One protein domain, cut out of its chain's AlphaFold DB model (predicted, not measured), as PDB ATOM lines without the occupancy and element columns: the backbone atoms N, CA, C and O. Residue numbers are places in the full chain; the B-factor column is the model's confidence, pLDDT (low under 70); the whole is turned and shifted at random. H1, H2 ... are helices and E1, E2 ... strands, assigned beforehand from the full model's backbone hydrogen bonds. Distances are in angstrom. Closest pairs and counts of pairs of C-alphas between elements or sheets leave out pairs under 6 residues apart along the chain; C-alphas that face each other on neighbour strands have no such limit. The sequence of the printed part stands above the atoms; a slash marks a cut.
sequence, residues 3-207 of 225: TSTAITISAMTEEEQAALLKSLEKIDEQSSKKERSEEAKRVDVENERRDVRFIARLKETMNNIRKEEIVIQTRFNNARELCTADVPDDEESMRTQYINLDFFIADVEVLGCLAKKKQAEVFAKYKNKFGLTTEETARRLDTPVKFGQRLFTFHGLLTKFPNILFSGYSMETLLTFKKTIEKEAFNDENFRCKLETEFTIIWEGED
ATOM      1  N   THR A   3      -5.112 -42.429  55.882       51.62
ATOM      2  CA  THR A   3      -5.539 -43.831  55.934       51.62
ATOM      3  C   THR A   3      -4.468 -44.772  55.377       51.62
ATOM      4  O   THR A   3      -4.219 -45.821  55.957       51.62
ATOM      5  N   SER A   4      -3.779 -44.368  54.305       58.72
ATOM      6  CA  SER A   4      -2.692 -45.133  53.676       58.72
ATOM      7  C   SER A   4      -1.461 -45.247  54.588       58.72
ATOM      8  O   SER A   4      -0.901 -46.328  54.778       58.72
ATOM      9  N   THR A   5      -1.086 -44.158  55.265       59.28
ATOM     10  CA  THR A   5       0.055 -44.143  56.194       59.28
ATOM     11  C   THR A   5      -0.216 -44.955  57.465       59.28
ATOM     12  O   THR A   5       0.660 -45.689  57.910       59.28
ATOM     13  N   ALA A   6      -1.433 -44.893  58.018       60.69
ATOM     14  CA  ALA A   6      -1.810 -45.663  59.206       60.69
ATOM     15  C   ALA A   6      -1.816 -47.181  58.949       60.69
ATOM     16  O   ALA A   6      -1.282 -47.941  59.752       60.69
ATOM     17  N   ILE A   7      -2.349 -47.613  57.797       59.66
ATOM     18  CA  ILE A   7      -2.350 -49.028  57.387       59.66
ATOM     19  C   ILE A   7      -0.916 -49.545  57.208       59.66
ATOM     20  O   ILE A   7      -0.603 -50.657  57.625       59.66
ATOM     21  N   THR A   8      -0.034 -48.722  56.639       59.91
ATOM     22  CA  THR A   8       1.376 -49.084  56.437       59.91
ATOM     23  C   THR A   8       2.123 -49.203  57.769       59.91
ATOM     24  O   THR A   8       2.872 -50.154  57.950       59.91
ATOM     25  N   ILE A   9       1.871 -48.304  58.730       60.09
ATOM     26  CA  ILE A   9       2.485 -48.354  60.069       60.09
ATOM     27  C   ILE A   9       2.015 -49.589  60.845       60.09
ATOM     28  O   ILE A   9       2.836 -50.276  61.447       60.09
ATOM     29  N   SER A  10       0.723 -49.930  60.797       62.00
ATOM     30  CA  SER A  10       0.188 -51.125  61.470       62.00
ATOM     31  C   SER A  10       0.681 -52.452  60.882       62.00
ATOM     32  O   SER A  10       0.600 -53.470  61.563       62.00
ATOM     33  N   ALA A  11       1.191 -52.452  59.647       70.69
ATOM     34  CA  ALA A  11       1.791 -53.621  59.005       70.69
ATOM     35  C   ALA A  11       3.301 -53.777  59.287       70.69
ATOM     36  O   ALA A  11       3.885 -54.789  58.900       70.69
ATOM     37  N   MET A  12       3.935 -52.790  59.933       76.06
ATOM     38  CA  MET A  12       5.340 -52.853  60.346       76.06
ATOM     39  C   MET A  12       5.517 -53.795  61.538       76.06
ATOM     40  O   MET A  12       4.604 -53.979  62.347       76.06
ATOM     41  N   THR A  13       6.707 -54.374  61.666       79.50
ATOM     42  CA  THR A  13       7.055 -55.184  62.839       79.50
ATOM     43  C   THR A  13       7.116 -54.316  64.102       79.50
ATOM     44  O   THR A  13       7.348 -53.108  64.028       79.50
ATOM     45  N   GLU A  14       6.929 -54.915  65.282       77.06
ATOM     46  CA  GLU A  14       6.976 -54.182  66.561       77.06
ATOM     47  C   GLU A  14       8.309 -53.433  66.756       77.06
ATOM     48  O   GLU A  14       8.330 -52.320  67.280       77.06
ATOM     49  N   GLU A  15       9.418 -53.998  66.268       78.06
ATOM     50  CA  GLU A  15      10.748 -53.378  66.309       78.06
ATOM     51  C   GLU A  15      10.832 -52.121  65.428       78.06
ATOM     52  O   GLU A  15      11.382 -51.096  65.843       78.06
ATOM     53  N   GLU A  16      10.246 -52.160  64.231       76.31
ATOM     54  CA  GLU A  16      10.209 -51.023  63.309       76.31
ATOM     55  C   GLU A  16       9.248 -49.926  63.792       76.31
ATOM     56  O   GLU A  16       9.562 -48.737  63.682       76.31
ATOM     57  N   GLN A  17       8.111 -50.304  64.385       76.38
ATOM     58  CA  GLN A  17       7.189 -49.363  65.027       76.38
ATOM     59  C   GLN A  17       7.850 -48.673  66.226       76.38
ATOM     60  O   GLN A  17       7.760 -47.451  66.349       76.38
ATOM     61  N   ALA A  18       8.574 -49.415  67.071       78.38
ATOM     62  CA  ALA A  18       9.309 -48.854  68.204       78.38
ATOM     63  C   ALA A  18      10.441 -47.909  67.757       78.38
ATOM     64  O   ALA A  18      10.642 -46.847  68.353       78.38
ATOM     65  N   ALA A  19      11.162 -48.251  66.684       78.81
ATOM     66  CA  ALA A  19      12.196 -47.391  66.106       78.81
ATOM     67  C   ALA A  19      11.619 -46.091  65.513       78.81
ATOM     68  O   ALA A  19      12.211 -45.016  65.674       78.81
ATOM     69  N   LEU A  20      10.452 -46.175  64.866       82.25
ATOM     70  CA  LEU A  20       9.724 -45.017  64.350       82.25
ATOM     71  C   LEU A  20       9.224 -44.124  65.493       82.25
ATOM     72  O   LEU A  20       9.447 -42.915  65.451       82.25
ATOM     73  N   LEU A  21       8.627 -44.707  66.538       81.56
ATOM     74  CA  LEU A  21       8.129 -43.974  67.706       81.56
ATOM     75  C   LEU A  21       9.260 -43.204  68.396       81.56
ATOM     76  O   LEU A  21       9.155 -42.000  68.608       81.56
ATOM     77  N   LYS A  22      10.400 -43.863  68.622       82.81
ATOM     78  CA  LYS A  22      11.599 -43.248  69.208       82.81
ATOM     79  C   LYS A  22      12.171 -42.121  68.344       82.81
ATOM     80  O   LYS A  22      12.738 -41.154  68.855       82.81
ATOM     81  N   SER A  23      12.043 -42.235  67.023       82.06
ATOM     82  CA  SER A  23      12.453 -41.181  66.091       82.06
ATOM     83  C   SER A  23      11.495 -39.990  66.132       82.06
ATOM     84  O   SER A  23      11.955 -38.851  66.117       82.06
ATOM     85  N   LEU A  24      10.187 -40.237  66.247       82.00
ATOM     86  CA  LEU A  24       9.162 -39.201  66.392       82.00
ATOM     87  C   LEU A  24       9.274 -38.466  67.733       82.00
ATOM     88  O   LEU A  24       9.268 -37.242  67.735       82.00
ATOM     89  N   GLU A  25       9.483 -39.180  68.842       83.31
ATOM     90  CA  GLU A  25       9.751 -38.583  70.162       83.31
ATOM     91  C   GLU A  25      10.987 -37.677  70.123       83.31
ATOM     92  O   GLU A  25      10.984 -36.564  70.646       83.31
ATOM     93  N   LYS A  26      12.047 -38.112  69.430       83.88
ATOM     94  CA  LYS A  26      13.262 -37.309  69.255       83.88
ATOM     95  C   LYS A  26      13.018 -36.060  68.404       83.88
ATOM     96  O   LYS A  26      13.610 -35.020  68.688       83.88
ATOM     97  N   ILE A  27      12.180 -36.151  67.370       82.62
ATOM     98  CA  ILE A  27      11.783 -35.005  66.539       82.62
ATOM     99  C   ILE A  27      10.941 -34.023  67.359       82.62
ATOM    100  O   ILE A  27      11.204 -32.824  67.308       82.62
ATOM    101  N   ASP A  28       9.991 -34.519  68.148       74.31
ATOM    102  CA  ASP A  28       9.117 -33.696  68.987       74.31
ATOM    103  C   ASP A  28       9.912 -32.968  70.084       74.31
ATOM    104  O   ASP A  28       9.812 -31.748  70.243       74.31
ATOM    105  N   GLU A  29      10.841 -33.664  70.750       75.88
ATOM    106  CA  GLU A  29      11.774 -33.039  71.691       75.88
ATOM    107  C   GLU A  29      12.643 -31.956  71.039       75.88
ATOM    108  O   GLU A  29      12.916 -30.918  71.648       75.88
ATOM    109  N   GLN A  30      13.135 -32.200  69.821       77.56
ATOM    110  CA  GLN A  30      13.952 -31.232  69.091       77.56
ATOM    111  C   GLN A  30      13.129 -30.024  68.640       77.56
ATOM    112  O   GLN A  30      13.620 -28.898  68.734       77.56
ATOM    113  N   SER A  31      11.884 -30.240  68.212       68.25
ATOM    114  CA  SER A  31      10.952 -29.177  67.835       68.25
ATOM    115  C   SER A  31      10.616 -28.295  69.037       68.25
ATOM    116  O   SER A  31      10.827 -27.087  68.990       68.25
ATOM    117  N   SER A  32      10.248 -28.903  70.167       69.81
ATOM    118  CA  SER A  32       9.998 -28.219  71.443       69.81
ATOM    119  C   SER A  32      11.204 -27.401  71.926       69.81
ATOM    120  O   SER A  32      11.073 -26.241  72.328       69.81
ATOM    121  N   LYS A  33      12.419 -27.962  71.845       74.88
ATOM    122  CA  LYS A  33      13.660 -27.239  72.183       74.88
ATOM    123  C   LYS A  33      13.900 -26.050  71.250       74.88
ATOM    124  O   LYS A  33      14.343 -24.997  71.713       74.88
ATOM    125  N   LYS A  34      13.611 -26.204  69.957       76.62
ATOM    126  CA  LYS A  34      13.767 -25.144  68.958       76.62
ATOM    127  C   LYS A  34      12.757 -24.017  69.174       76.62
ATOM    128  O   LYS A  34      13.177 -22.868  69.229       76.62
ATOM    129  N   GLU A  35      11.483 -24.334  69.394       70.44
ATOM    130  CA  GLU A  35      10.437 -23.347  69.700       70.44
ATOM    131  C   GLU A  35      10.760 -22.549  70.964       70.44
ATOM    132  O   GLU A  35      10.737 -21.321  70.941       70.44
ATOM    133  N   ARG A  36      11.173 -23.217  72.051       70.25
ATOM    134  CA  ARG A  36      11.601 -22.532  73.285       70.25
ATOM    135  C   ARG A  36      12.807 -21.618  73.060       70.25
ATOM    136  O   ARG A  36      12.877 -20.547  73.655       70.25
ATOM    137  N   SER A  37      13.756 -22.030  72.218       73.31
ATOM    138  CA  SER A  37      14.917 -21.203  71.873       73.31
ATOM    139  C   SER A  37      14.543 -20.004  71.003       73.31
ATOM    140  O   SER A  37      15.103 -18.927  71.194       73.31
ATOM    141  N   GLU A  38      13.629 -20.169  70.048       71.94
ATOM    142  CA  GLU A  38      13.148 -19.077  69.201       71.94
ATOM    143  C   GLU A  38      12.312 -18.070  69.994       71.94
ATOM    144  O   GLU A  38      12.503 -16.867  69.825       71.94
ATOM    145  N   GLU A  39      11.465 -18.537  70.912       68.75
ATOM    146  CA  GLU A  39      10.694 -17.669  71.801       68.75
ATOM    147  C   GLU A  39      11.606 -16.901  72.768       68.75
ATOM    148  O   GLU A  39      11.477 -15.685  72.902       68.75
ATOM    149  N   ALA A  40      12.613 -17.564  73.352       68.31
ATOM    150  CA  ALA A  40      13.623 -16.893  74.171       68.31
ATOM    151  C   ALA A  40      14.362 -15.795  73.384       68.31
ATOM    152  O   ALA A  40      14.481 -14.672  73.861       68.31
ATOM    153  N   LYS A  41      14.767 -16.075  72.136       73.25
ATOM    154  CA  LYS A  41      15.405 -15.075  71.262       73.25
ATOM    155  C   LYS A  41      14.487 -13.891  70.953       73.25
ATOM    156  O   LYS A  41      14.968 -12.766  70.865       73.25
ATOM    157  N   ARG A  42      13.182 -14.113  70.760       70.69
ATOM    158  CA  ARG A  42      12.213 -13.027  70.523       70.69
ATOM    159  C   ARG A  42      12.078 -12.124  71.745       70.69
ATOM    160  O   ARG A  42      12.135 -10.905  71.595       70.69
ATOM    161  N   VAL A  43      11.963 -12.724  72.930       71.00
ATOM    162  CA  VAL A  43      11.914 -12.002  74.209       71.00
ATOM    163  C   VAL A  43      13.203 -11.208  74.437       71.00
ATOM    164  O   VAL A  43      13.140 -10.043  74.830       71.00
ATOM    165  N   ASP A  44      14.365 -11.785  74.125       69.62
ATOM    166  CA  ASP A  44      15.655 -11.095  74.234       69.62
ATOM    167  C   ASP A  44      15.717  -9.862  73.317       69.62
ATOM    168  O   ASP A  44      16.050  -8.770  73.778       69.62
ATOM    169  N   VAL A  45      15.302  -9.988  72.051       75.94
ATOM    170  CA  VAL A  45      15.263  -8.859  71.101       75.94
ATOM    171  C   VAL A  45      14.289  -7.764  71.553       75.94
ATOM    172  O   VAL A  45      14.556  -6.573  71.370       75.94
ATOM    173  N   GLU A  46      13.144  -8.125  72.132       74.81
ATOM    174  CA  GLU A  46      12.189  -7.144  72.652       74.81
ATOM    175  C   GLU A  46      12.742  -6.392  73.871       74.81
ATOM    176  O   GLU A  46      12.623  -5.162  73.944       74.81
ATOM    177  N   ASN A  47      13.405  -7.107  74.782       77.44
ATOM    178  CA  ASN A  47      14.077  -6.517  75.935       77.44
ATOM    179  C   ASN A  47      15.211  -5.580  75.504       77.44
ATOM    180  O   ASN A  47      15.271  -4.447  75.977       77.44
ATOM    181  N   GLU A  48      16.040  -5.982  74.539       80.19
ATOM    182  CA  GLU A  48      17.084  -5.114  73.980       80.19
ATOM    183  C   GLU A  48      16.495  -3.835  73.371       80.19
ATOM    184  O   GLU A  48      16.983  -2.732  73.618       80.19
ATOM    185  N   ARG A  49      15.388  -3.942  72.625       85.00
ATOM    186  CA  ARG A  49      14.693  -2.762  72.080       85.00
ATOM    187  C   ARG A  49      14.147  -1.853  73.176       85.00
ATOM    188  O   ARG A  49      14.158  -0.631  73.014       85.00
ATOM    189  N   ARG A  50      13.631  -2.422  74.267       89.19
ATOM    190  CA  ARG A  50      13.141  -1.660  75.422       89.19
ATOM    191  C   ARG A  50      14.282  -0.897  76.095       89.19
ATOM    192  O   ARG A  50      14.117   0.293  76.353       89.19
ATOM    193  N   ASP A  51      15.416  -1.552  76.303       91.06
ATOM    194  CA  ASP A  51      16.628  -0.970  76.882       91.06
ATOM    195  C   ASP A  51      17.167   0.186  76.033       91.06
ATOM    196  O   ASP A  51      17.412   1.276  76.552       91.06
ATOM    197  N   VAL A  52      17.262  -0.006  74.712       91.31
ATOM    198  CA  VAL A  52      17.709   1.039  73.776       91.31
ATOM    199  C   VAL A  52      16.784   2.258  73.820       91.31
ATOM    200  O   VAL A  52      17.261   3.390  73.901       91.31
ATOM    201  N   ARG A  53      15.459   2.052  73.816       92.12
ATOM    202  CA  ARG A  53      14.490   3.159  73.920       92.12
ATOM    203  C   ARG A  53      14.595   3.896  75.249       92.12
ATOM    204  O   ARG A  53      14.488   5.120  75.265       92.12
ATOM    205  N   PHE A  54      14.776   3.165  76.347       94.75
ATOM    206  CA  PHE A  54      14.942   3.762  77.666       94.75
ATOM    207  C   PHE A  54      16.190   4.649  77.713       94.75
ATOM    208  O   PHE A  54      16.091   5.811  78.093       94.75
ATOM    209  N   ILE A  55      17.337   4.139  77.258       95.44
ATOM    210  CA  ILE A  55      18.591   4.898  77.239       95.44
ATOM    211  C   ILE A  55      18.495   6.133  76.344       95.44
ATOM    212  O   ILE A  55      18.949   7.201  76.748       95.44
ATOM    213  N   ALA A  56      17.879   6.019  75.165       93.56
ATOM    214  CA  ALA A  56      17.692   7.160  74.275       93.56
ATOM    215  C   ALA A  56      16.903   8.292  74.958       93.56
ATOM    216  O   ALA A  56      17.349   9.437  74.947       93.56
ATOM    217  N   ARG A  57      15.788   7.956  75.623       92.94
ATOM    218  CA  ARG A  57      14.976   8.926  76.374       92.94
ATOM    219  C   ARG A  57      15.714   9.488  77.582       92.94
ATOM    220  O   ARG A  57      15.680  10.687  77.807       92.94
ATOM    221  N   LEU A  58      16.423   8.645  78.331       93.56
ATOM    222  CA  LEU A  58      17.211   9.096  79.473       93.56
ATOM    223  C   LEU A  58      18.278  10.111  79.039       93.56
ATOM    224  O   LEU A  58      18.412  11.157  79.665       93.56
ATOM    225  N   LYS A  59      19.003   9.839  77.947       92.81
ATOM    226  CA  LYS A  59      19.979  10.780  77.376       92.81
ATOM    227  C   LYS A  59      19.326  12.091  76.957       92.81
ATOM    228  O   LYS A  59      19.875  13.148  77.245       92.81
ATOM    229  N   GLU A  60      18.173  12.027  76.299       90.94
ATOM    230  CA  GLU A  60      17.400  13.209  75.916       90.94
ATOM    231  C   GLU A  60      17.033  14.056  77.140       90.94
ATOM    232  O   GLU A  60      17.361  15.242  77.175       90.94
ATOM    233  N   THR A  61      16.473  13.447  78.189       87.00
ATOM    234  CA  THR A  61      16.133  14.159  79.428       87.00
ATOM    235  C   THR A  61      17.362  14.783  80.082       87.00
ATOM    236  O   THR A  61      17.351  15.973  80.388       87.00
ATOM    237  N   MET A  62      18.458  14.029  80.228       87.19
ATOM    238  CA  MET A  62      19.706  14.553  80.802       87.19
ATOM    239  C   MET A  62      20.318  15.678  79.954       87.19
ATOM    240  O   MET A  62      21.018  16.543  80.475       87.19
ATOM    241  N   ASN A  63      20.074  15.688  78.641       86.12
ATOM    242  CA  ASN A  63      20.535  16.749  77.749       86.12
ATOM    243  C   ASN A  63      19.714  18.034  77.862       86.12
ATOM    244  O   ASN A  63      20.251  19.102  77.571       86.12
ATOM    245  N   ASN A  64      18.455  17.937  78.284       81.50
ATOM    246  CA  ASN A  64      17.568  19.086  78.430       81.50
ATOM    247  C   ASN A  64      17.838  19.894  79.703       81.50
ATOM    248  O   ASN A  64      17.394  21.039  79.793       81.50
ATOM    249  N   ILE A  65      18.599  19.347  80.656       74.62
ATOM    250  CA  ILE A  65      18.995  20.077  81.857       74.62
ATOM    251  C   ILE A  65      20.019  21.157  81.479       74.62
ATOM    252  O   ILE A  65      21.110  20.863  80.982       74.62
ATOM    253  N   ARG A  66      19.655  22.431  81.664       64.75
ATOM    254  CA  ARG A  66      20.450  23.586  81.220       64.75
ATOM    255  C   ARG A  66      21.390  24.063  82.328       64.75
ATOM    256  O   ARG A  66      20.979  24.182  83.468       64.75
ATOM    257  N   LYS A  67      22.627  24.420  81.955       63.31
ATOM    258  CA  LYS A  67      23.594  25.161  82.798       63.31
ATOM    259  C   LYS A  67      23.902  24.552  84.173       63.31
ATOM    260  O   LYS A  67      24.299  25.279  85.068       63.31
ATOM    261  N   GLU A  68      23.732  23.244  84.337       66.06
ATOM    262  CA  GLU A  68      23.935  22.603  85.643       66.06
ATOM    263  C   GLU A  68      22.987  23.148  86.734       66.06
ATOM    264  O   GLU A  68      23.206  22.970  87.929       66.06
ATOM    265  N   GLU A  69      21.888  23.774  86.314       68.88
ATOM    266  CA  GLU A  69      20.854  24.346  87.165       68.88
ATOM    267  C   GLU A  69      19.533  23.633  86.897       68.88
ATOM    268  O   GLU A  69      19.149  23.369  85.752       68.88
ATOM    269  N   ILE A  70      18.830  23.310  87.975       68.62
ATOM    270  CA  ILE A  70      17.521  22.671  87.923       68.62
ATOM    271  C   ILE A  70      16.581  23.526  88.732       68.62
ATOM    272  O   ILE A  70      16.687  23.591  89.954       68.62
ATOM    273  N   VAL A  71      15.671  24.183  88.028       70.75
ATOM    274  CA  VAL A  71      14.592  24.940  88.641       70.75
ATOM    275  C   VAL A  71      13.451  23.973  88.915       70.75
ATOM    276  O   VAL A  71      12.913  23.384  87.980       70.75
ATOM    277  N   ILE A  72      13.107  23.799  90.188       68.00
ATOM    278  CA  ILE A  72      11.901  23.088  90.609       68.00
ATOM    279  C   ILE A  72      10.886  24.158  91.006       68.00
ATOM    280  O   ILE A  72      11.078  24.860  92.003       68.00
ATOM    281  N   GLN A  73       9.826  24.303  90.208       67.31
ATOM    282  CA  GLN A  73       8.740  25.241  90.491       67.31
ATOM    283  C   GLN A  73       7.755  24.568  91.442       67.31
ATOM    284  O   GLN A  73       6.894  23.784  91.048       67.31
ATOM    285  N   THR A  74       7.883  24.841  92.734       58.62
ATOM    286  CA  THR A  74       7.100  24.126  93.744       58.62
ATOM    287  C   THR A  74       5.688  24.700  93.804       58.62
ATOM    288  O   THR A  74       5.413  25.662  94.507       58.62
ATOM    289  N   ARG A  75       4.758  24.090  93.061       58.62
ATOM    290  CA  ARG A  75       3.341  24.494  93.002       58.62
ATOM    291  C   ARG A  75       2.440  23.707  93.955       58.62
ATOM    292  O   ARG A  75       1.245  23.651  93.714       58.62
ATOM    293  N   PHE A  76       2.954  23.057  95.004       56.94
ATOM    294  CA  PHE A  76       2.123  22.168  95.837       56.94
ATOM    295  C   PHE A  76       0.896  22.870  96.446       56.94
ATOM    296  O   PHE A  76      -0.179  22.274  96.474       56.94
ATOM    297  N   ASN A  77       1.016  24.142  96.835       52.56
ATOM    298  CA  ASN A  77      -0.120  24.934  97.319       52.56
ATOM    299  C   ASN A  77      -1.148  25.214  96.201       52.56
ATOM    300  O   ASN A  77      -2.352  25.115  96.428       52.56
ATOM    301  N   ASN A  78      -0.678  25.390  94.963       63.00
ATOM    302  CA  ASN A  78      -1.502  25.565  93.759       63.00
ATOM    303  C   ASN A  78      -1.923  24.225  93.117       63.00
ATOM    304  O   ASN A  78      -2.694  24.204  92.159       63.00
ATOM    305  N   ALA A  79      -1.446  23.086  93.634       68.88
ATOM    306  CA  ALA A  79      -1.707  21.763  93.071       68.88
ATOM    307  C   ALA A  79      -3.173  21.384  93.213       68.88
ATOM    308  O   ALA A  79      -3.738  20.761  92.318       68.88
ATOM    309  N   ARG A  80      -3.802  21.778  94.327       70.56
ATOM    310  CA  ARG A  80      -5.235  21.572  94.520       70.56
ATOM    311  C   ARG A  80      -6.008  22.312  93.439       70.56
ATOM    312  O   ARG A  80      -6.801  21.684  92.754       70.56
ATOM    313  N   GLU A  81      -5.742  23.602  93.267       77.88
ATOM    314  CA  GLU A  81      -6.425  24.432  92.275       77.88
ATOM    315  C   GLU A  81      -6.217  23.895  90.862       77.88
ATOM    316  O   GLU A  81      -7.194  23.687  90.154       77.88
ATOM    317  N   LEU A  82      -4.982  23.555  90.487       78.19
ATOM    318  CA  LEU A  82      -4.680  22.988  89.173       78.19
ATOM    319  C   LEU A  82      -5.390  21.643  88.932       78.19
ATOM    320  O   LEU A  82      -5.892  21.410  87.836       78.19
ATOM    321  N   CYS A  83      -5.452  20.766  89.941       81.75
ATOM    322  CA  CYS A  83      -6.091  19.450  89.825       81.75
ATOM    323  C   CYS A  83      -7.624  19.501  89.891       81.75
ATOM    324  O   CYS A  83      -8.273  18.559  89.441       81.75
ATOM    325  N   THR A  84      -8.205  20.536  90.507       84.56
ATOM    326  CA  THR A  84      -9.662  20.658  90.696       84.56
ATOM    327  C   THR A  84     -10.304  21.761  89.864       84.56
ATOM    328  O   THR A  84     -11.515  21.936  89.956       84.56
ATOM    329  N   ALA A  85      -9.521  22.526  89.104       85.50
ATOM    330  CA  ALA A  85     -10.036  23.525  88.182       85.50
ATOM    331  C   ALA A  85     -10.887  22.859  87.099       85.50
ATOM    332  O   ALA A  85     -10.534  21.798  86.577       85.50
ATOM    333  N   ASP A  86     -11.986  23.515  86.736       91.50
ATOM    334  CA  ASP A  86     -12.775  23.110  85.581       91.50
ATOM    335  C   ASP A  86     -11.924  23.197  84.305       91.50
ATOM    336  O   ASP A  86     -11.000  24.012  84.190       91.50
ATOM    337  N   VAL A  87     -12.222  22.330  83.337       91.94
ATOM    338  CA  VAL A  87     -11.598  22.398  82.012       91.94
ATOM    339  C   VAL A  87     -12.216  23.587  81.263       91.94
ATOM    340  O   VAL A  87     -13.441  23.608  81.127       91.94
ATOM    341  N   PRO A  88     -11.425  24.571  80.793       90.12
ATOM    342  CA  PRO A  88     -11.931  25.710  80.027       90.12
ATOM    343  C   PRO A  88     -12.612  25.274  78.729       90.12
ATOM    344  O   PRO A  88     -12.260  24.237  78.177       90.12
ATOM    345  N   ASP A  89     -13.521  26.091  78.194       92.94
ATOM    346  CA  ASP A  89     -14.230  25.794  76.939       92.94
ATOM    347  C   ASP A  89     -13.450  26.207  75.670       92.94
ATOM    348  O   ASP A  89     -13.841  25.843  74.558       92.94
ATOM    349  N   ASP A  90     -12.355  26.963  75.801       96.25
ATOM    350  CA  ASP A  90     -11.536  27.437  74.680       96.25
ATOM    351  C   ASP A  90     -10.226  26.647  74.504       96.25
ATOM    352  O   ASP A  90      -9.547  26.276  75.462       96.25
ATOM    353  N   GLU A  91      -9.850  26.413  73.242       95.69
ATOM    354  CA  GLU A  91      -8.694  25.586  72.865       95.69
ATOM    355  C   GLU A  91      -7.364  26.110  73.433       95.69
ATOM    356  O   GLU A  91      -6.513  25.324  73.858       95.69
ATOM    357  N   GLU A  92      -7.171  27.431  73.458       95.06
ATOM    358  CA  GLU A  92      -5.930  28.050  73.929       95.06
ATOM    359  C   GLU A  92      -5.730  27.833  75.435       95.06
ATOM    360  O   GLU A  92      -4.644  27.428  75.874       95.06
ATOM    361  N   SER A  93      -6.788  28.014  76.225       90.81
ATOM    362  CA  SER A  93      -6.761  27.767  77.664       90.81
ATOM    363  C   SER A  93      -6.660  26.278  77.986       90.81
ATOM    364  O   SER A  93      -5.880  25.919  78.867       90.81
ATOM    365  N   MET A  94      -7.336  25.393  77.238       91.44
ATOM    366  CA  MET A  94      -7.156  23.937  77.374       91.44
ATOM    367  C   MET A  94      -5.697  23.528  77.135       91.44
ATOM    368  O   MET A  94      -5.114  22.778  77.921       91.44
ATOM    369  N   ARG A  95      -5.071  24.046  76.069       91.50
ATOM    370  CA  ARG A  95      -3.665  23.765  75.748       91.50
ATOM    371  C   ARG A  95      -2.729  24.262  76.845       91.50
ATOM    372  O   ARG A  95      -1.788  23.562  77.216       91.50
ATOM    373  N   THR A  96      -2.996  25.451  77.372       88.31
ATOM    374  CA  THR A  96      -2.221  26.044  78.465       88.31
ATOM    375  C   THR A  96      -2.366  25.234  79.754       88.31
ATOM    376  O   THR A  96      -1.365  24.938  80.408       88.31
ATOM    377  N   GLN A  97      -3.586  24.814  80.100       86.12
ATOM    378  CA  GLN A  97      -3.857  23.962  81.259       86.12
ATOM    379  C   GLN A  97      -3.144  22.609  81.135       86.12
ATOM    380  O   GLN A  97      -2.511  22.172  82.094       86.12
ATOM    381  N   TYR A  98      -3.169  21.984  79.953       88.12
ATOM    382  CA  TYR A  98      -2.476  20.719  79.693       88.12
ATOM    383  C   TYR A  98      -0.957  20.835  79.884       88.12
ATOM    384  O   TYR A  98      -0.364  20.052  80.618       88.12
ATOM    385  N   ILE A  99      -0.331  21.860  79.294       85.38
ATOM    386  CA  ILE A  99       1.113  22.104  79.443       85.38
ATOM    387  C   ILE A  99       1.483  22.340  80.916       85.38
ATOM    388  O   ILE A  99       2.490  21.821  81.398       85.38
ATOM    389  N   ASN A 100       0.667  23.099  81.652       83.12
ATOM    390  CA  ASN A 100       0.885  23.334  83.080       83.12
ATOM    391  C   ASN A 100       0.783  22.046  83.911       83.12
ATOM    392  O   ASN A 100       1.563  21.869  84.848       83.12
ATOM    393  N   LEU A 101      -0.156  21.157  83.576       84.75
ATOM    394  CA  LEU A 101      -0.290  19.846  84.212       84.75
ATOM    395  C   LEU A 101       0.913  18.943  83.913       84.75
ATOM    396  O   LEU A 101       1.410  18.299  84.832       84.75
ATOM    397  N   ASP A 102       1.418  18.938  82.679       83.25
ATOM    398  CA  ASP A 102       2.606  18.159  82.304       83.25
ATOM    399  C   ASP A 102       3.842  18.576  83.116       83.25
ATOM    400  O   ASP A 102       4.546  17.722  83.659       83.25
ATOM    401  N   PHE A 103       4.083  19.886  83.261       78.75
ATOM    402  CA  PHE A 103       5.170  20.388  84.110       78.75
ATOM    403  C   PHE A 103       4.969  20.012  85.581       78.75
ATOM    404  O   PHE A 103       5.896  19.520  86.220       78.75
ATOM    405  N   PHE A 104       3.747  20.165  86.100       79.56
ATOM    406  CA  PHE A 104       3.426  19.804  87.480       79.56
ATOM    407  C   PHE A 104       3.666  18.313  87.771       79.56
ATOM    408  O   PHE A 104       4.234  17.968  88.808       79.56
ATOM    409  N   ILE A 105       3.276  17.417  86.857       80.38
ATOM    410  CA  ILE A 105       3.512  15.974  86.998       80.38
ATOM    411  C   ILE A 105       5.015  15.681  87.051       80.38
ATOM    412  O   ILE A 105       5.456  14.950  87.940       80.38
ATOM    413  N   ALA A 106       5.802  16.278  86.151       77.88
ATOM    414  CA  ALA A 106       7.251  16.093  86.128       77.88
ATOM    415  C   ALA A 106       7.915  16.557  87.439       77.88
ATOM    416  O   ALA A 106       8.751  15.837  87.995       77.88
ATOM    417  N   ASP A 107       7.502  17.707  87.980       78.00
ATOM    418  CA  ASP A 107       8.002  18.214  89.263       78.00
ATOM    419  C   ASP A 107       7.669  17.256  90.419       78.00
ATOM    420  O   ASP A 107       8.537  16.927  91.233       78.00
ATOM    421  N   VAL A 108       6.441  16.727  90.471       80.38
ATOM    422  CA  VAL A 108       6.034  15.733  91.481       80.38
ATOM    423  C   VAL A 108       6.869  14.453  91.384       80.38
ATOM    424  O   VAL A 108       7.261  13.894  92.414       80.38
ATOM    425  N   GLU A 109       7.175  13.980  90.177       81.81
ATOM    426  CA  GLU A 109       8.020  12.800  89.973       81.81
ATOM    427  C   GLU A 109       9.453  13.023  90.476       81.81
ATOM    428  O   GLU A 109       9.995  12.176  91.200       81.81
ATOM    429  N   VAL A 110      10.050  14.180  90.165       80.50
ATOM    430  CA  VAL A 110      11.377  14.573  90.664       80.50
ATOM    431  C   VAL A 110      11.371  14.670  92.191       80.50
ATOM    432  O   VAL A 110      12.261  14.116  92.846       80.50
ATOM    433  N   LEU A 111      10.345  15.283  92.786       81.69
ATOM    434  CA  LEU A 111      10.202  15.407  94.242       81.69
ATOM    435  C   LEU A 111      10.021  14.053  94.924       81.69
ATOM    436  O   LEU A 111      10.663  13.772  95.942       81.69
ATOM    437  N   GLY A 112       9.224  13.164  94.330       85.50
ATOM    438  CA  GLY A 112       9.105  11.780  94.769       85.50
ATOM    439  C   GLY A 112      10.454  11.055  94.741       85.50
ATOM    440  O   GLY A 112      10.806  10.355  95.696       85.50
ATOM    441  N   CYS A 113      11.246  11.254  93.686       87.25
ATOM    442  CA  CYS A 113      12.578  10.665  93.554       87.25
ATOM    443  C   CYS A 113      13.571  11.235  94.585       87.25
ATOM    444  O   CYS A 113      14.292  10.467  95.228       87.25
ATOM    445  N   LEU A 114      13.550  12.549  94.837       86.94
ATOM    446  CA  LEU A 114      14.336  13.216  95.885       86.94
ATOM    447  C   LEU A 114      13.985  12.699  97.289       86.94
ATOM    448  O   LEU A 114      14.879  12.377  98.079       86.94
ATOM    449  N   ALA A 115      12.697  12.531  97.593       89.50
ATOM    450  CA  ALA A 115      12.257  11.938  98.852       89.50
ATOM    451  C   ALA A 115      12.755  10.486  98.994       89.50
ATOM    452  O   ALA A 115      13.260  10.092 100.052       89.50
ATOM    453  N   LYS A 116      12.696   9.689  97.915       93.25
ATOM    454  CA  LYS A 116      13.256   8.326  97.898       93.25
ATOM    455  C   LYS A 116      14.772   8.301  98.047       93.25
ATOM    456  O   LYS A 116      15.276   7.446  98.776       93.25
ATOM    457  N   LYS A 117      15.498   9.245  97.442       92.75
ATOM    458  CA  LYS A 117      16.937   9.436  97.678       92.75
ATOM    459  C   LYS A 117      17.197   9.643  99.166       92.75
ATOM    460  O   LYS A 117      18.029   8.938  99.734       92.75
ATOM    461  N   LYS A 118      16.446  10.536  99.819       93.56
ATOM    462  CA  LYS A 118      16.625  10.799 101.252       93.56
ATOM    463  C   LYS A 118      16.337   9.570 102.113       93.56
ATOM    464  O   LYS A 118      17.112   9.259 103.017       93.56
ATOM    465  N   GLN A 119      15.275   8.828 101.796       95.12
ATOM    466  CA  GLN A 119      14.952   7.563 102.461       95.12
ATOM    467  C   GLN A 119      16.095   6.541 102.316       95.12
ATOM    468  O   GLN A 119      16.482   5.891 103.289       95.12
ATOM    469  N   ALA A 120      16.675   6.433 101.119       96.06
ATOM    470  CA  ALA A 120      17.790   5.540 100.824       96.06
ATOM    471  C   ALA A 120      19.089   5.954 101.546       96.06
ATOM    472  O   ALA A 120      19.787   5.097 102.090       96.06
ATOM    473  N   GLU A 121      19.383   7.256 101.625       95.62
ATOM    474  CA  GLU A 121      20.504   7.799 102.406       95.62
ATOM    475  C   GLU A 121      20.375   7.484 103.897       95.62
ATOM    476  O   GLU A 121      21.344   7.044 104.516       95.62
ATOM    477  N   VAL A 122      19.191   7.700 104.485       95.44
ATOM    478  CA  VAL A 122      18.930   7.382 105.898       95.44
ATOM    479  C   VAL A 122      19.141   5.891 106.145       95.44
ATOM    480  O   VAL A 122      19.863   5.524 107.072       95.44
ATOM    481  N   PHE A 123      18.582   5.039 105.281       97.19
ATOM    482  CA  PHE A 123      18.744   3.591 105.368       97.19
ATOM    483  C   PHE A 123      20.225   3.181 105.322       97.19
ATOM    484  O   PHE A 123      20.696   2.433 106.182       97.19
ATOM    485  N   ALA A 124      20.986   3.695 104.351       96.25
ATOM    486  CA  ALA A 124      22.401   3.373 104.187       96.25
ATOM    487  C   ALA A 124      23.263   3.894 105.347       96.25
ATOM    488  O   ALA A 124      24.101   3.154 105.870       96.25
ATOM    489  N   LYS A 125      23.031   5.134 105.803       95.94
ATOM    490  CA  LYS A 125      23.720   5.706 106.969       95.94
ATOM    491  C   LYS A 125      23.441   4.902 108.233       95.94
ATOM    492  O   LYS A 125      24.381   4.606 108.963       95.94
ATOM    493  N   TYR A 126      22.188   4.513 108.476       95.50
ATOM    494  CA  TYR A 126      21.818   3.689 109.628       95.50
ATOM    495  C   TYR A 126      22.526   2.331 109.582       95.50
ATOM    496  O   TYR A 126      23.221   1.960 110.529       95.50
ATOM    497  N   LYS A 127      22.434   1.628 108.446       95.81
ATOM    498  CA  LYS A 127      23.107   0.341 108.232       95.81
ATOM    499  C   LYS A 127      24.609   0.425 108.520       95.81
ATOM    500  O   LYS A 127      25.140  -0.403 109.256       95.81
ATOM    501  N   ASN A 128      25.284   1.423 107.948       94.44
ATOM    502  CA  ASN A 128      26.736   1.570 108.049       94.44
ATOM    503  C   ASN A 128      27.174   2.013 109.452       94.44
ATOM    504  O   ASN A 128      28.134   1.463 109.983       94.44
ATOM    505  N   LYS A 129      26.450   2.950 110.080       95.88
ATOM    506  CA  LYS A 129      26.750   3.442 111.434       95.88
ATOM    507  C   LYS A 129      26.683   2.334 112.484       95.88
ATOM    508  O   LYS A 129      27.472   2.341 113.422       95.88
ATOM    509  N   PHE A 130      25.748   1.399 112.331       95.44
ATOM    510  CA  PHE A 130      25.521   0.323 113.296       95.44
ATOM    511  C   PHE A 130      26.079  -1.039 112.850       95.44
ATOM    512  O   PHE A 130      25.867  -2.028 113.546       95.44
ATOM    513  N   GLY A 131      26.778  -1.114 111.709       94.62
ATOM    514  CA  GLY A 131      27.386  -2.355 111.211       94.62
ATOM    515  C   GLY A 131      26.380  -3.476 110.922       94.62
ATOM    516  O   GLY A 131      26.696  -4.649 111.095       94.62
ATOM    517  N   LEU A 132      25.154  -3.128 110.523       95.00
ATOM    518  CA  LEU A 132      24.053  -4.081 110.368       95.00
ATOM    519  C   LEU A 132      24.004  -4.681 108.957       95.00
ATOM    520  O   LEU A 132      24.486  -4.098 107.978       95.00
ATOM    521  N   THR A 133      23.341  -5.833 108.827       96.12
ATOM    522  CA  THR A 133      22.914  -6.325 107.512       96.12
ATOM    523  C   THR A 133      21.726  -5.508 106.998       96.12
ATOM    524  O   THR A 133      21.083  -4.750 107.735       96.12
ATOM    525  N   THR A 134      21.425  -5.650 105.710       94.75
ATOM    526  CA  THR A 134      20.259  -5.002 105.103       94.75
ATOM    527  C   THR A 134      18.955  -5.526 105.707       94.75
ATOM    528  O   THR A 134      18.053  -4.733 105.959       94.75
ATOM    529  N   GLU A 135      18.860  -6.829 105.996       95.94
ATOM    530  CA  GLU A 135      17.682  -7.432 106.634       95.94
ATOM    531  C   GLU A 135      17.440  -6.852 108.030       95.94
ATOM    532  O   GLU A 135      16.318  -6.469 108.357       95.94
ATOM    533  N   GLU A 136      18.494  -6.759 108.843       96.56
ATOM    534  CA  GLU A 136      18.392  -6.251 110.212       96.56
ATOM    535  C   GLU A 136      18.077  -4.751 110.231       96.56
ATOM    536  O   GLU A 136      17.249  -4.297 111.018       96.56
ATOM    537  N   THR A 137      18.662  -3.982 109.308       96.81
ATOM    538  CA  THR A 137      18.318  -2.562 109.134       96.81
ATOM    539  C   THR A 137      16.852  -2.391 108.748       96.81
ATOM    540  O   THR A 137      16.155  -1.572 109.341       96.81
ATOM    541  N   ALA A 138      16.363  -3.186 107.791       95.69
ATOM    542  CA  ALA A 138      14.976  -3.135 107.348       95.69
ATOM    543  C   ALA A 138      14.007  -3.465 108.492       95.69
ATOM    544  O   ALA A 138      13.048  -2.732 108.699       95.69
ATOM    545  N   ARG A 139      14.310  -4.489 109.301       95.38
ATOM    546  CA  ARG A 139      13.516  -4.831 110.488       95.38
ATOM    547  C   ARG A 139      13.474  -3.691 111.512       95.38
ATOM    548  O   ARG A 139      12.412  -3.410 112.051       95.38
ATOM    549  N   ARG A 140      14.606  -3.032 111.783       95.62
ATOM    550  CA  ARG A 140      14.677  -1.930 112.764       95.62
ATOM    551  C   ARG A 140      13.992  -0.648 112.306       95.62
ATOM    552  O   ARG A 140      13.529   0.112 113.146       95.62
ATOM    553  N   LEU A 141      13.948  -0.411 110.999       94.44
ATOM    554  CA  LEU A 141      13.273   0.738 110.389       94.44
ATOM    555  C   LEU A 141      11.841   0.407 109.940       94.44
ATOM    556  O   LEU A 141      11.299   1.122 109.101       94.44
ATOM    557  N   ASP A 142      11.268  -0.695 110.433       95.44
ATOM    558  CA  ASP A 142       9.927  -1.188 110.089       95.44
ATOM    559  C   ASP A 142       9.630  -1.156 108.579       95.44
ATOM    560  O   ASP A 142       8.633  -0.634 108.083       95.44
ATOM    561  N   THR A 143      10.587  -1.658 107.807       93.56
ATOM    562  CA  THR A 143      10.576  -1.618 106.350       93.56
ATOM    563  C   THR A 143      10.628  -3.045 105.797       93.56
ATOM    564  O   THR A 143      11.428  -3.858 106.268       93.56
ATOM    565  N   PRO A 144       9.852  -3.390 104.748       96.62
ATOM    566  CA  PRO A 144       9.956  -4.699 104.114       96.62
ATOM    567  C   PRO A 144      11.381  -4.981 103.622       96.62
ATOM    568  O   PRO A 144      11.976  -4.161 102.924       96.62
ATOM    569  N   VAL A 145      11.920  -6.169 103.912       95.25
ATOM    570  CA  VAL A 145      13.317  -6.537 103.593       95.25
ATOM    571  C   VAL A 145      13.665  -6.309 102.119       95.25
ATOM    572  O   VAL A 145      14.684  -5.691 101.812       95.25
ATOM    573  N   LYS A 146      12.793  -6.741 101.195       95.56
ATOM    574  CA  LYS A 146      12.985  -6.523  99.749       95.56
ATOM    575  C   LYS A 146      13.050  -5.036  99.394       95.56
ATOM    576  O   LYS A 146      13.832  -4.646  98.534       95.56
ATOM    577  N   PHE A 147      12.247  -4.206 100.056       95.06
ATOM    578  CA  PHE A 147      12.267  -2.764  99.842       95.06
ATOM    579  C   PHE A 147      13.540  -2.131 100.418       95.06
ATOM    580  O   PHE A 147      14.173  -1.333  99.738       95.06
ATOM    581  N   GLY A 148      13.999  -2.560 101.599       95.62
ATOM    582  CA  GLY A 148      15.294  -2.148 102.154       95.62
ATOM    583  C   GLY A 148      16.478  -2.492 101.240       95.62
ATOM    584  O   GLY A 148      17.366  -1.668 101.026       95.62
ATOM    585  N   GLN A 149      16.464  -3.674 100.614       95.50
ATOM    586  CA  GLN A 149      17.451  -4.057  99.594       95.50
ATOM    587  C   GLN A 149      17.404  -3.141  98.363       95.50
ATOM    588  O   GLN A 149      18.458  -2.735  97.860       95.50
ATOM    589  N   ARG A 150      16.203  -2.770  97.898       96.31
ATOM    590  CA  ARG A 150      16.030  -1.794  96.809       96.31
ATOM    591  C   ARG A 150      16.557  -0.417  97.196       96.31
ATOM    592  O   ARG A 150      17.333   0.136  96.429       96.31
ATOM    593  N   LEU A 151      16.229   0.089  98.387       96.38
ATOM    594  CA  LEU A 151      16.743   1.366  98.899       96.38
ATOM    595  C   LEU A 151      18.273   1.373  98.951       96.38
ATOM    596  O   LEU A 151      18.900   2.311  98.471       96.38
ATOM    597  N   PHE A 152      18.889   0.311  99.473       95.19
ATOM    598  CA  PHE A 152      20.346   0.217  99.531       95.19
ATOM    599  C   PHE A 152      20.982   0.175  98.130       95.19
ATOM    600  O   PHE A 152      21.982   0.844  97.875       95.19
ATOM    601  N   THR A 153      20.372  -0.560  97.196       96.25
ATOM    602  CA  THR A 153      20.816  -0.609  95.792       96.25
ATOM    603  C   THR A 153      20.666   0.750  95.107       96.25
ATOM    604  O   THR A 153      21.558   1.177  94.375       96.25
ATOM    605  N   PHE A 154      19.558   1.442  95.368       96.62
ATOM    606  CA  PHE A 154      19.266   2.762  94.827       96.62
ATOM    607  C   PHE A 154      20.242   3.809  95.353       96.62
ATOM    608  O   PHE A 154      20.782   4.582  94.570       96.62
ATOM    609  N   HIS A 155      20.560   3.771  96.650       96.31
ATOM    610  CA  HIS A 155      21.598   4.618  97.233       96.31
ATOM    611  C   HIS A 155      22.947   4.426  96.525       96.31
ATOM    612  O   HIS A 155      23.606   5.404  96.183       96.31
ATOM    613  N   GLY A 156      23.336   3.176  96.249       95.25
ATOM    614  CA  GLY A 156      24.560   2.878  95.502       95.25
ATOM    615  C   GLY A 156      24.544   3.429  94.073       95.25
ATOM    616  O   GLY A 156      25.552   3.968  93.623       95.25
ATOM    617  N   LEU A 157      23.402   3.348  93.381       95.62
ATOM    618  CA  LEU A 157      23.232   3.939  92.051       95.62
ATOM    619  C   LEU A 157      23.380   5.467  92.092       95.62
ATOM    620  O   LEU A 157      24.164   6.012  91.324       95.62
ATOM    621  N   LEU A 158      22.688   6.140  93.015       93.44
ATOM    622  CA  LEU A 158      22.735   7.600  93.153       93.44
ATOM    623  C   LEU A 158      24.083   8.122  93.657       93.44
ATOM    624  O   LEU A 158      24.457   9.241  93.345       93.44
ATOM    625  N   THR A 159      24.832   7.324  94.418       92.75
ATOM    626  CA  THR A 159      26.205   7.692  94.808       92.75
ATOM    627  C   THR A 159      27.129   7.724  93.593       92.75
ATOM    628  O   THR A 159      28.079   8.495  93.560       92.75
ATOM    629  N   LYS A 160      26.859   6.873  92.598       93.31
ATOM    630  CA  LYS A 160      27.642   6.789  91.363       93.31
ATOM    631  C   LYS A 160      27.194   7.818  90.324       93.31
ATOM    632  O   LYS A 160      28.027   8.397  89.648       93.31
ATOM    633  N   PHE A 161      25.884   8.011  90.204       93.62
ATOM    634  CA  PHE A 161      25.227   8.843  89.199       93.62
ATOM    635  C   PHE A 161      24.205   9.758  89.887       93.62
ATOM    636  O   PHE A 161      23.001   9.489  89.817       93.62
ATOM    637  N   PRO A 162      24.654  10.797  90.611       89.50
ATOM    638  CA  PRO A 162      23.777  11.650  91.408       89.50
ATOM    639  C   PRO A 162      22.650  12.286  90.594       89.50
ATOM    640  O   PRO A 162      21.530  12.385  91.094       89.50
ATOM    641  N   ASN A 163      22.885  12.640  89.331       88.25
ATOM    642  CA  ASN A 163      21.925  13.462  88.579       88.25
ATOM    643  C   ASN A 163      20.829  12.676  87.905       88.25
ATOM    644  O   ASN A 163      19.882  13.258  87.382       88.25
ATOM    645  N   ILE A 164      20.925  11.351  87.926       90.25
ATOM    646  CA  ILE A 164      19.894  10.512  87.332       90.25
ATOM    647  C   ILE A 164      18.532  10.713  88.013       90.25
ATOM    648  O   ILE A 164      17.501  10.429  87.418       90.25
ATOM    649  N   LEU A 165      18.511  11.245  89.241       86.81
ATOM    650  CA  LEU A 165      17.280  11.582  89.955       86.81
ATOM    651  C   LEU A 165      16.456  12.671  89.248       86.81
ATOM    652  O   LEU A 165      15.242  12.721  89.420       86.81
ATOM    653  N   PHE A 166      17.102  13.511  88.436       83.94
ATOM    654  CA  PHE A 166      16.454  14.589  87.689       83.94
ATOM    655  C   PHE A 166      15.909  14.134  86.338       83.94
ATOM    656  O   PHE A 166      15.345  14.925  85.592       83.94
ATOM    657  N   SER A 167      16.033  12.845  86.014       85.25
ATOM    658  CA  SER A 167      15.470  12.302  84.784       85.25
ATOM    659  C   SER A 167      13.940  12.154  84.819       85.25
ATOM    660  O   SER A 167      13.380  11.615  83.867       85.25
ATOM    661  N   GLY A 168      13.280  12.494  85.935       80.00
ATOM    662  CA  GLY A 168      11.849  12.255  86.171       80.00
ATOM    663  C   GLY A 168      11.478  10.779  86.376       80.00
ATOM    664  O   GLY A 168      10.327  10.445  86.622       80.00
ATOM    665  N   TYR A 169      12.435   9.848  86.315       88.94
ATOM    666  CA  TYR A 169      12.121   8.431  86.492       88.94
ATOM    667  C   TYR A 169      12.023   8.056  87.968       88.94
ATOM    668  O   TYR A 169      12.877   8.394  88.789       88.94
ATOM    669  N   SER A 170      11.007   7.254  88.289       89.94
ATOM    670  CA  SER A 170      10.845   6.679  89.621       89.94
ATOM    671  C   SER A 170      12.010   5.756  90.001       89.94
ATOM    672  O   SER A 170      12.671   5.156  89.144       89.94
ATOM    673  N   MET A 171      12.201   5.554  91.309       92.94
ATOM    674  CA  MET A 171      13.173   4.596  91.854       92.94
ATOM    675  C   MET A 171      13.064   3.213  91.189       92.94
ATOM    676  O   MET A 171      14.075   2.609  90.846       92.94
ATOM    677  N   GLU A 172      11.844   2.703  90.999       92.06
ATOM    678  CA  GLU A 172      11.623   1.362  90.447       92.06
ATOM    679  C   GLU A 172      12.045   1.273  88.978       92.06
ATOM    680  O   GLU A 172      12.682   0.295  88.574       92.06
ATOM    681  N   THR A 173      11.768   2.309  88.184       93.38
ATOM    682  CA  THR A 173      12.223   2.388  86.791       93.38
ATOM    683  C   THR A 173      13.748   2.438  86.726       93.38
ATOM    684  O   THR A 173      14.360   1.644  86.010       93.38
ATOM    685  N   LEU A 174      14.378   3.302  87.526       94.50
ATOM    686  CA  LEU A 174      15.837   3.435  87.569       94.50
ATOM    687  C   LEU A 174      16.529   2.137  88.006       94.50
ATOM    688  O   LEU A 174      17.535   1.739  87.422       94.50
ATOM    689  N   LEU A 175      15.970   1.433  88.994       95.38
ATOM    690  CA  LEU A 175      16.491   0.138  89.434       95.38
ATOM    691  C   LEU A 175      16.284  -0.965  88.392       95.38
ATOM    692  O   LEU A 175      17.170  -1.803  88.224       95.38
ATOM    693  N   THR A 176      15.157  -0.951  87.674       94.94
ATOM    694  CA  THR A 176      14.877  -1.906  86.589       94.94
ATOM    695  C   THR A 176      15.943  -1.820  85.497       94.94
ATOM    696  O   THR A 176      16.453  -2.850  85.059       94.94
ATOM    697  N   PHE A 177      16.340  -0.604  85.111       95.69
ATOM    698  CA  PHE A 177      17.337  -0.363  84.063       95.69
ATOM    699  C   PHE A 177      18.756  -0.125  84.590       95.69
ATOM    700  O   PHE A 177      19.637   0.260  83.821       95.69
ATOM    701  N   LYS A 178      19.023  -0.382  85.878       96.38
ATOM    702  CA  LYS A 178      20.318  -0.101  86.524       96.38
ATOM    703  C   LYS A 178      21.511  -0.607  85.708       96.38
ATOM    704  O   LYS A 178      22.461   0.135  85.483       96.38
ATOM    705  N   LYS A 179      21.468  -1.872  85.273       95.75
ATOM    706  CA  LYS A 179      22.570  -2.491  84.518       95.75
ATOM    707  C   LYS A 179      22.764  -1.836  83.153       95.75
ATOM    708  O   LYS A 179      23.898  -1.648  82.726       95.75
ATOM    709  N   THR A 180      21.668  -1.492  82.486       95.81
ATOM    710  CA  THR A 180      21.666  -0.827  81.182       95.81
ATOM    711  C   THR A 180      22.254   0.580  81.301       95.81
ATOM    712  O   THR A 180      23.121   0.941  80.513       95.81
ATOM    713  N   ILE A 181      21.874   1.327  82.344       96.62
ATOM    714  CA  ILE A 181      22.443   2.643  82.680       96.62
ATOM    715  C   ILE A 181      23.950   2.532  82.925       96.62
ATOM    716  O   ILE A 181      24.724   3.254  82.309       96.62
ATOM    717  N   GLU A 182      24.376   1.613  83.798       96.62
ATOM    718  CA  GLU A 182      25.796   1.423  84.130       96.62
ATOM    719  C   GLU A 182      26.629   1.018  82.910       96.62
ATOM    720  O   GLU A 182      27.751   1.496  82.751       96.62
ATOM    721  N   LYS A 183      26.088   0.149  82.048       96.31
ATOM    722  CA  LYS A 183      26.739  -0.259  80.800       96.31
ATOM    723  C   LYS A 183      26.884   0.922  79.846       96.31
ATOM    724  O   LYS A 183      27.953   1.102  79.275       96.31
ATOM    725  N   GLU A 184      25.835   1.720  79.676       96.00
ATOM    726  CA  GLU A 184      25.889   2.871  78.780       96.00
ATOM    727  C   GLU A 184      26.834   3.955  79.302       96.00
ATOM    728  O   GLU A 184      27.657   4.450  78.546       96.00
ATOM    729  N   ALA A 185      26.792   4.264  80.600       95.12
ATOM    730  CA  ALA A 185      27.722   5.201  81.231       95.12
ATOM    731  C   ALA A 185      29.185   4.715  81.167       95.12
ATOM    732  O   ALA A 185      30.113   5.514  81.200       95.12
ATOM    733  N   PHE A 186      29.428   3.407  81.065       95.44
ATOM    734  CA  PHE A 186      30.774   2.895  80.811       95.44
ATOM    735  C   PHE A 186      31.231   3.131  79.360       95.44
ATOM    736  O   PHE A 186      32.415   3.358  79.129       95.44
ATOM    737  N   ASN A 187      30.308   3.082  78.395       94.81
ATOM    738  CA  ASN A 187      30.616   3.167  76.963       94.81
ATOM    739  C   ASN A 187      30.575   4.598  76.399       94.81
ATOM    740  O   ASN A 187      31.255   4.875  75.415       94.81
ATOM    741  N   ASP A 188      29.768   5.485  76.979       94.62
ATOM    742  CA  ASP A 188      29.570   6.867  76.539       94.62
ATOM    743  C   ASP A 188      30.006   7.837  77.645       94.62
ATOM    744  O   ASP A 188      29.296   8.063  78.628       94.62
ATOM    745  N   GLU A 189      31.193   8.417  77.466       93.19
ATOM    746  CA  GLU A 189      31.789   9.354  78.417       93.19
ATOM    747  C   GLU A 189      30.972  10.640  78.575       93.19
ATOM    748  O   GLU A 189      30.808  11.113  79.696       93.19
ATOM    749  N   ASN A 190      30.388  11.171  77.496       90.75
ATOM    750  CA  ASN A 190      29.561  12.379  77.581       90.75
ATOM    751  C   ASN A 190      28.312  12.116  78.421       90.75
ATOM    752  O   ASN A 190      27.929  12.935  79.257       90.75
ATOM    753  N   PHE A 191      27.682  10.959  78.210       93.56
ATOM    754  CA  PHE A 191      26.544  10.542  79.013       93.56
ATOM    755  C   PHE A 191      26.933  10.344  80.481       93.56
ATOM    756  O   PHE A 191      26.243  10.856  81.363       93.56
ATOM    757  N   ARG A 192      28.058   9.670  80.751       93.75
ATOM    758  CA  ARG A 192      28.583   9.490  82.110       93.75
ATOM    759  C   ARG A 192      28.821  10.819  82.814       93.75
ATOM    760  O   ARG A 192      28.317  11.000  83.916       93.75
ATOM    761  N   CYS A 193      29.525  11.750  82.170       90.56
ATOM    762  CA  CYS A 193      29.817  13.058  82.746       90.56
ATOM    763  C   CYS A 193      28.527  13.770  83.160       90.56
ATOM    764  O   CYS A 193      28.434  14.228  84.290       90.56
ATOM    765  N   LYS A 194      27.484  13.755  82.318       89.56
ATOM    766  CA  LYS A 194      26.178  14.343  82.670       89.56
ATOM    767  C   LYS A 194      25.515  13.692  83.879       89.56
ATOM    768  O   LYS A 194      24.829  14.371  84.640       89.56
ATOM    769  N   LEU A 195      25.681  12.386  84.061       91.31
ATOM    770  CA  LEU A 195      25.160  11.680  85.233       91.31
ATOM    771  C   LEU A 195      25.949  11.985  86.518       91.31
ATOM    772  O   LEU A 195      25.378  11.865  87.603       91.31
ATOM    773  N   GLU A 196      27.225  12.358  86.390       90.62
ATOM    774  CA  GLU A 196      28.179  12.598  87.485       90.62
ATOM    775  C   GLU A 196      28.323  14.072  87.895       90.62
ATOM    776  O   GLU A 196      28.761  14.327  89.013       90.62
ATOM    777  N   THR A 197      27.955  15.029  87.033       84.75
ATOM    778  CA  THR A 197      27.975  16.484  87.302       84.75
ATOM    779  C   THR A 197      27.311  16.843  88.645       84.75
ATOM    780  O   THR A 197      26.450  16.127  89.131       84.75
ATOM    781  N   GLU A 198      27.646  17.951  89.290       73.06
ATOM    782  CA  GLU A 198      26.825  18.439  90.407       73.06
ATOM    783  C   GLU A 198      25.866  19.505  89.880       73.06
ATOM    784  O   GLU A 198      26.302  20.460  89.249       73.06
ATOM    785  N   PHE A 199      24.560  19.333  90.104       73.06
ATOM    786  CA  PHE A 199      23.560  20.331  89.721       73.06
ATOM    787  C   PHE A 199      23.136  21.164  90.929       73.06
ATOM    788  O   PHE A 199      22.895  20.633  92.018       73.06
ATOM    789  N   THR A 200      22.976  22.466  90.710       72.19
ATOM    790  CA  THR A 200      22.353  23.370  91.676       72.19
ATOM    791  C   THR A 200      20.839  23.267  91.541       72.19
ATOM    792  O   THR A 200      20.291  23.468  90.457       72.19
ATOM    793  N   ILE A 201      20.155  22.949  92.640       72.69
ATOM    794  CA  ILE A 201      18.691  22.959  92.691       72.69
ATOM    795  C   ILE A 201      18.249  24.361  93.103       72.69
ATOM    796  O   ILE A 201      18.575  24.816  94.200       72.69
ATOM    797  N   ILE A 202      17.506  25.026  92.226       72.44
ATOM    798  CA  ILE A 202      16.849  26.299  92.492       72.44
ATOM    799  C   ILE A 202      15.390  25.986  92.807       72.44
ATOM    800  O   ILE A 202      14.677  25.406  91.989       72.44
ATOM    801  N   TRP A 203      14.959  26.349  94.009       69.81
ATOM    802  CA  TRP A 203      13.565  26.250  94.418       69.81
ATOM    803  C   TRP A 203      12.871  27.559  94.062       69.81
ATOM    804  O   TRP A 203      13.201  28.599  94.624       69.81
ATOM    805  N   GLU A 204      11.938  27.514  93.116       64.50
ATOM    806  CA  GLU A 204      11.037  28.633  92.848       64.50
ATOM    807  C   GLU A 204       9.718  28.352  93.582       64.50
ATOM    808  O   GLU A 204       8.950  27.469  93.193       64.50
ATOM    809  N   GLY A 205       9.496  29.062  94.688       58.00
ATOM    810  CA  GLY A 205       8.266  29.072  95.485       58.00
ATOM    811  C   GLY A 205       7.985  30.491  95.993       58.00
ATOM    812  O   GLY A 205       8.883  31.332  95.969       58.00
ATOM    813  N   GLU A 206       6.756  30.767  96.436       49.94
ATOM    814  CA  GLU A 206       6.308  32.045  97.032       49.94
ATOM    815  C   GLU A 206       6.920  32.294  98.438       49.94
ATOM    816  O   GLU A 206       6.276  32.808  99.348       49.94
ATOM    817  N   ASP A 207       8.191  31.940  98.637       50.94
ATOM    818  CA  ASP A 207       8.886  31.975  99.930       50.94
ATOM    819  C   ASP A 207       9.457  33.364 100.278       50.94
ATOM    820  O   ASP A 207      10.387  33.469 101.083       50.94
TER     821      ASP A 207
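AT A GLANCE: This is residues 3 to 207 of the 225 residues of an uncharacterized protein of Macrostomum lignano (UniProt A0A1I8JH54). Two long helices, H2 and H4, run crosswise to each other, and the short helices H5 to H10 form a small knot in the corner between H4 and the later part of H2. Residues 21 to 47 of H2 stick out as a long arm with H1 at its far end, while a small two-stranded sheet, E1 and E2, sits beside H4 and H3 lies near H4. The 205 printed residues are mostly helix, in the order H1 H2 E1 H3 H4 H5 H6 H7 H8 H9 H10 E2, and the sheet, order E1 E2, is parallel. E1, H3 to H10 and E2 make a strand-helix-strand unit, two parallel neighbour strands with helices between. The whole is extended, with a radius of gyration of the C-alphas of 28.0 A and spans of 95 by 60 by 38 A.

HOW THE PARTS SIT: Distances between elements are those of their closest C-alphas. H1, residues 3 to 10, and H2, residues 14 to 64, are close but not clearly touching, Ile 9 to Gln 17 at 6.9 A. E1, residues 69 to 73, and E2, residues 200 to 204, are parallel; N 70 and O 200, at 2.9 A, are within hydrogen-bond range. H3, residues 76 to 84, is close to but not clearly touching H4, residues 91 to 129, Leu 82 to Leu 101 at 7.3 A. H6, residues 145 to 160, touches H4, about perpendicular at 79 degrees, Ala 120 to Leu 151 at 4.7 A. H5, residues 134 to 140, touches H6, Ala 138 to Gly 148 at 5.3 A. H7, residues 162 to 167, touches H4 at a shallow tilt of 27 degrees, opposite ways, Val 110 to Phe 166 at 5.9 A. H8, residues 171 to 176, touches H6, Phe 154 to Leu 175 at 6.6 A. H9, residues 178 to 187, touches residues 51 to 55 of H2, Asp 51 to Thr 180 at 6.6 A. H10, residues 189 to 196, touches H7, Asn 163 to Leu 195 at 5.0 A. H2 and H4 are apart. Every O i to N i+4 pair is within hydrogen-bond range except in H3, 3 of 5, and H7, 0 of 2, where 2 of 3 O i to N i+3 pairs are.

IN THESE COORDINATES: H1 begins at C-alpha 3, (-5.539, -43.831, 55.934). H2 measures 75.0 A, H4 56.9 A and H6 23.1 A from first to last C-alpha. E2 ends at C-alpha 204, (11.037, 28.633, 92.848).

THE WHOLE: The C-alphas farthest apart, of Ala 11 and Asp 207, are 95.1 A apart. The printed part has no cut and no long link. Its mean pLDDT is 83.9; 31 residues are under 70, among them 3 to 10 and 72 to 79.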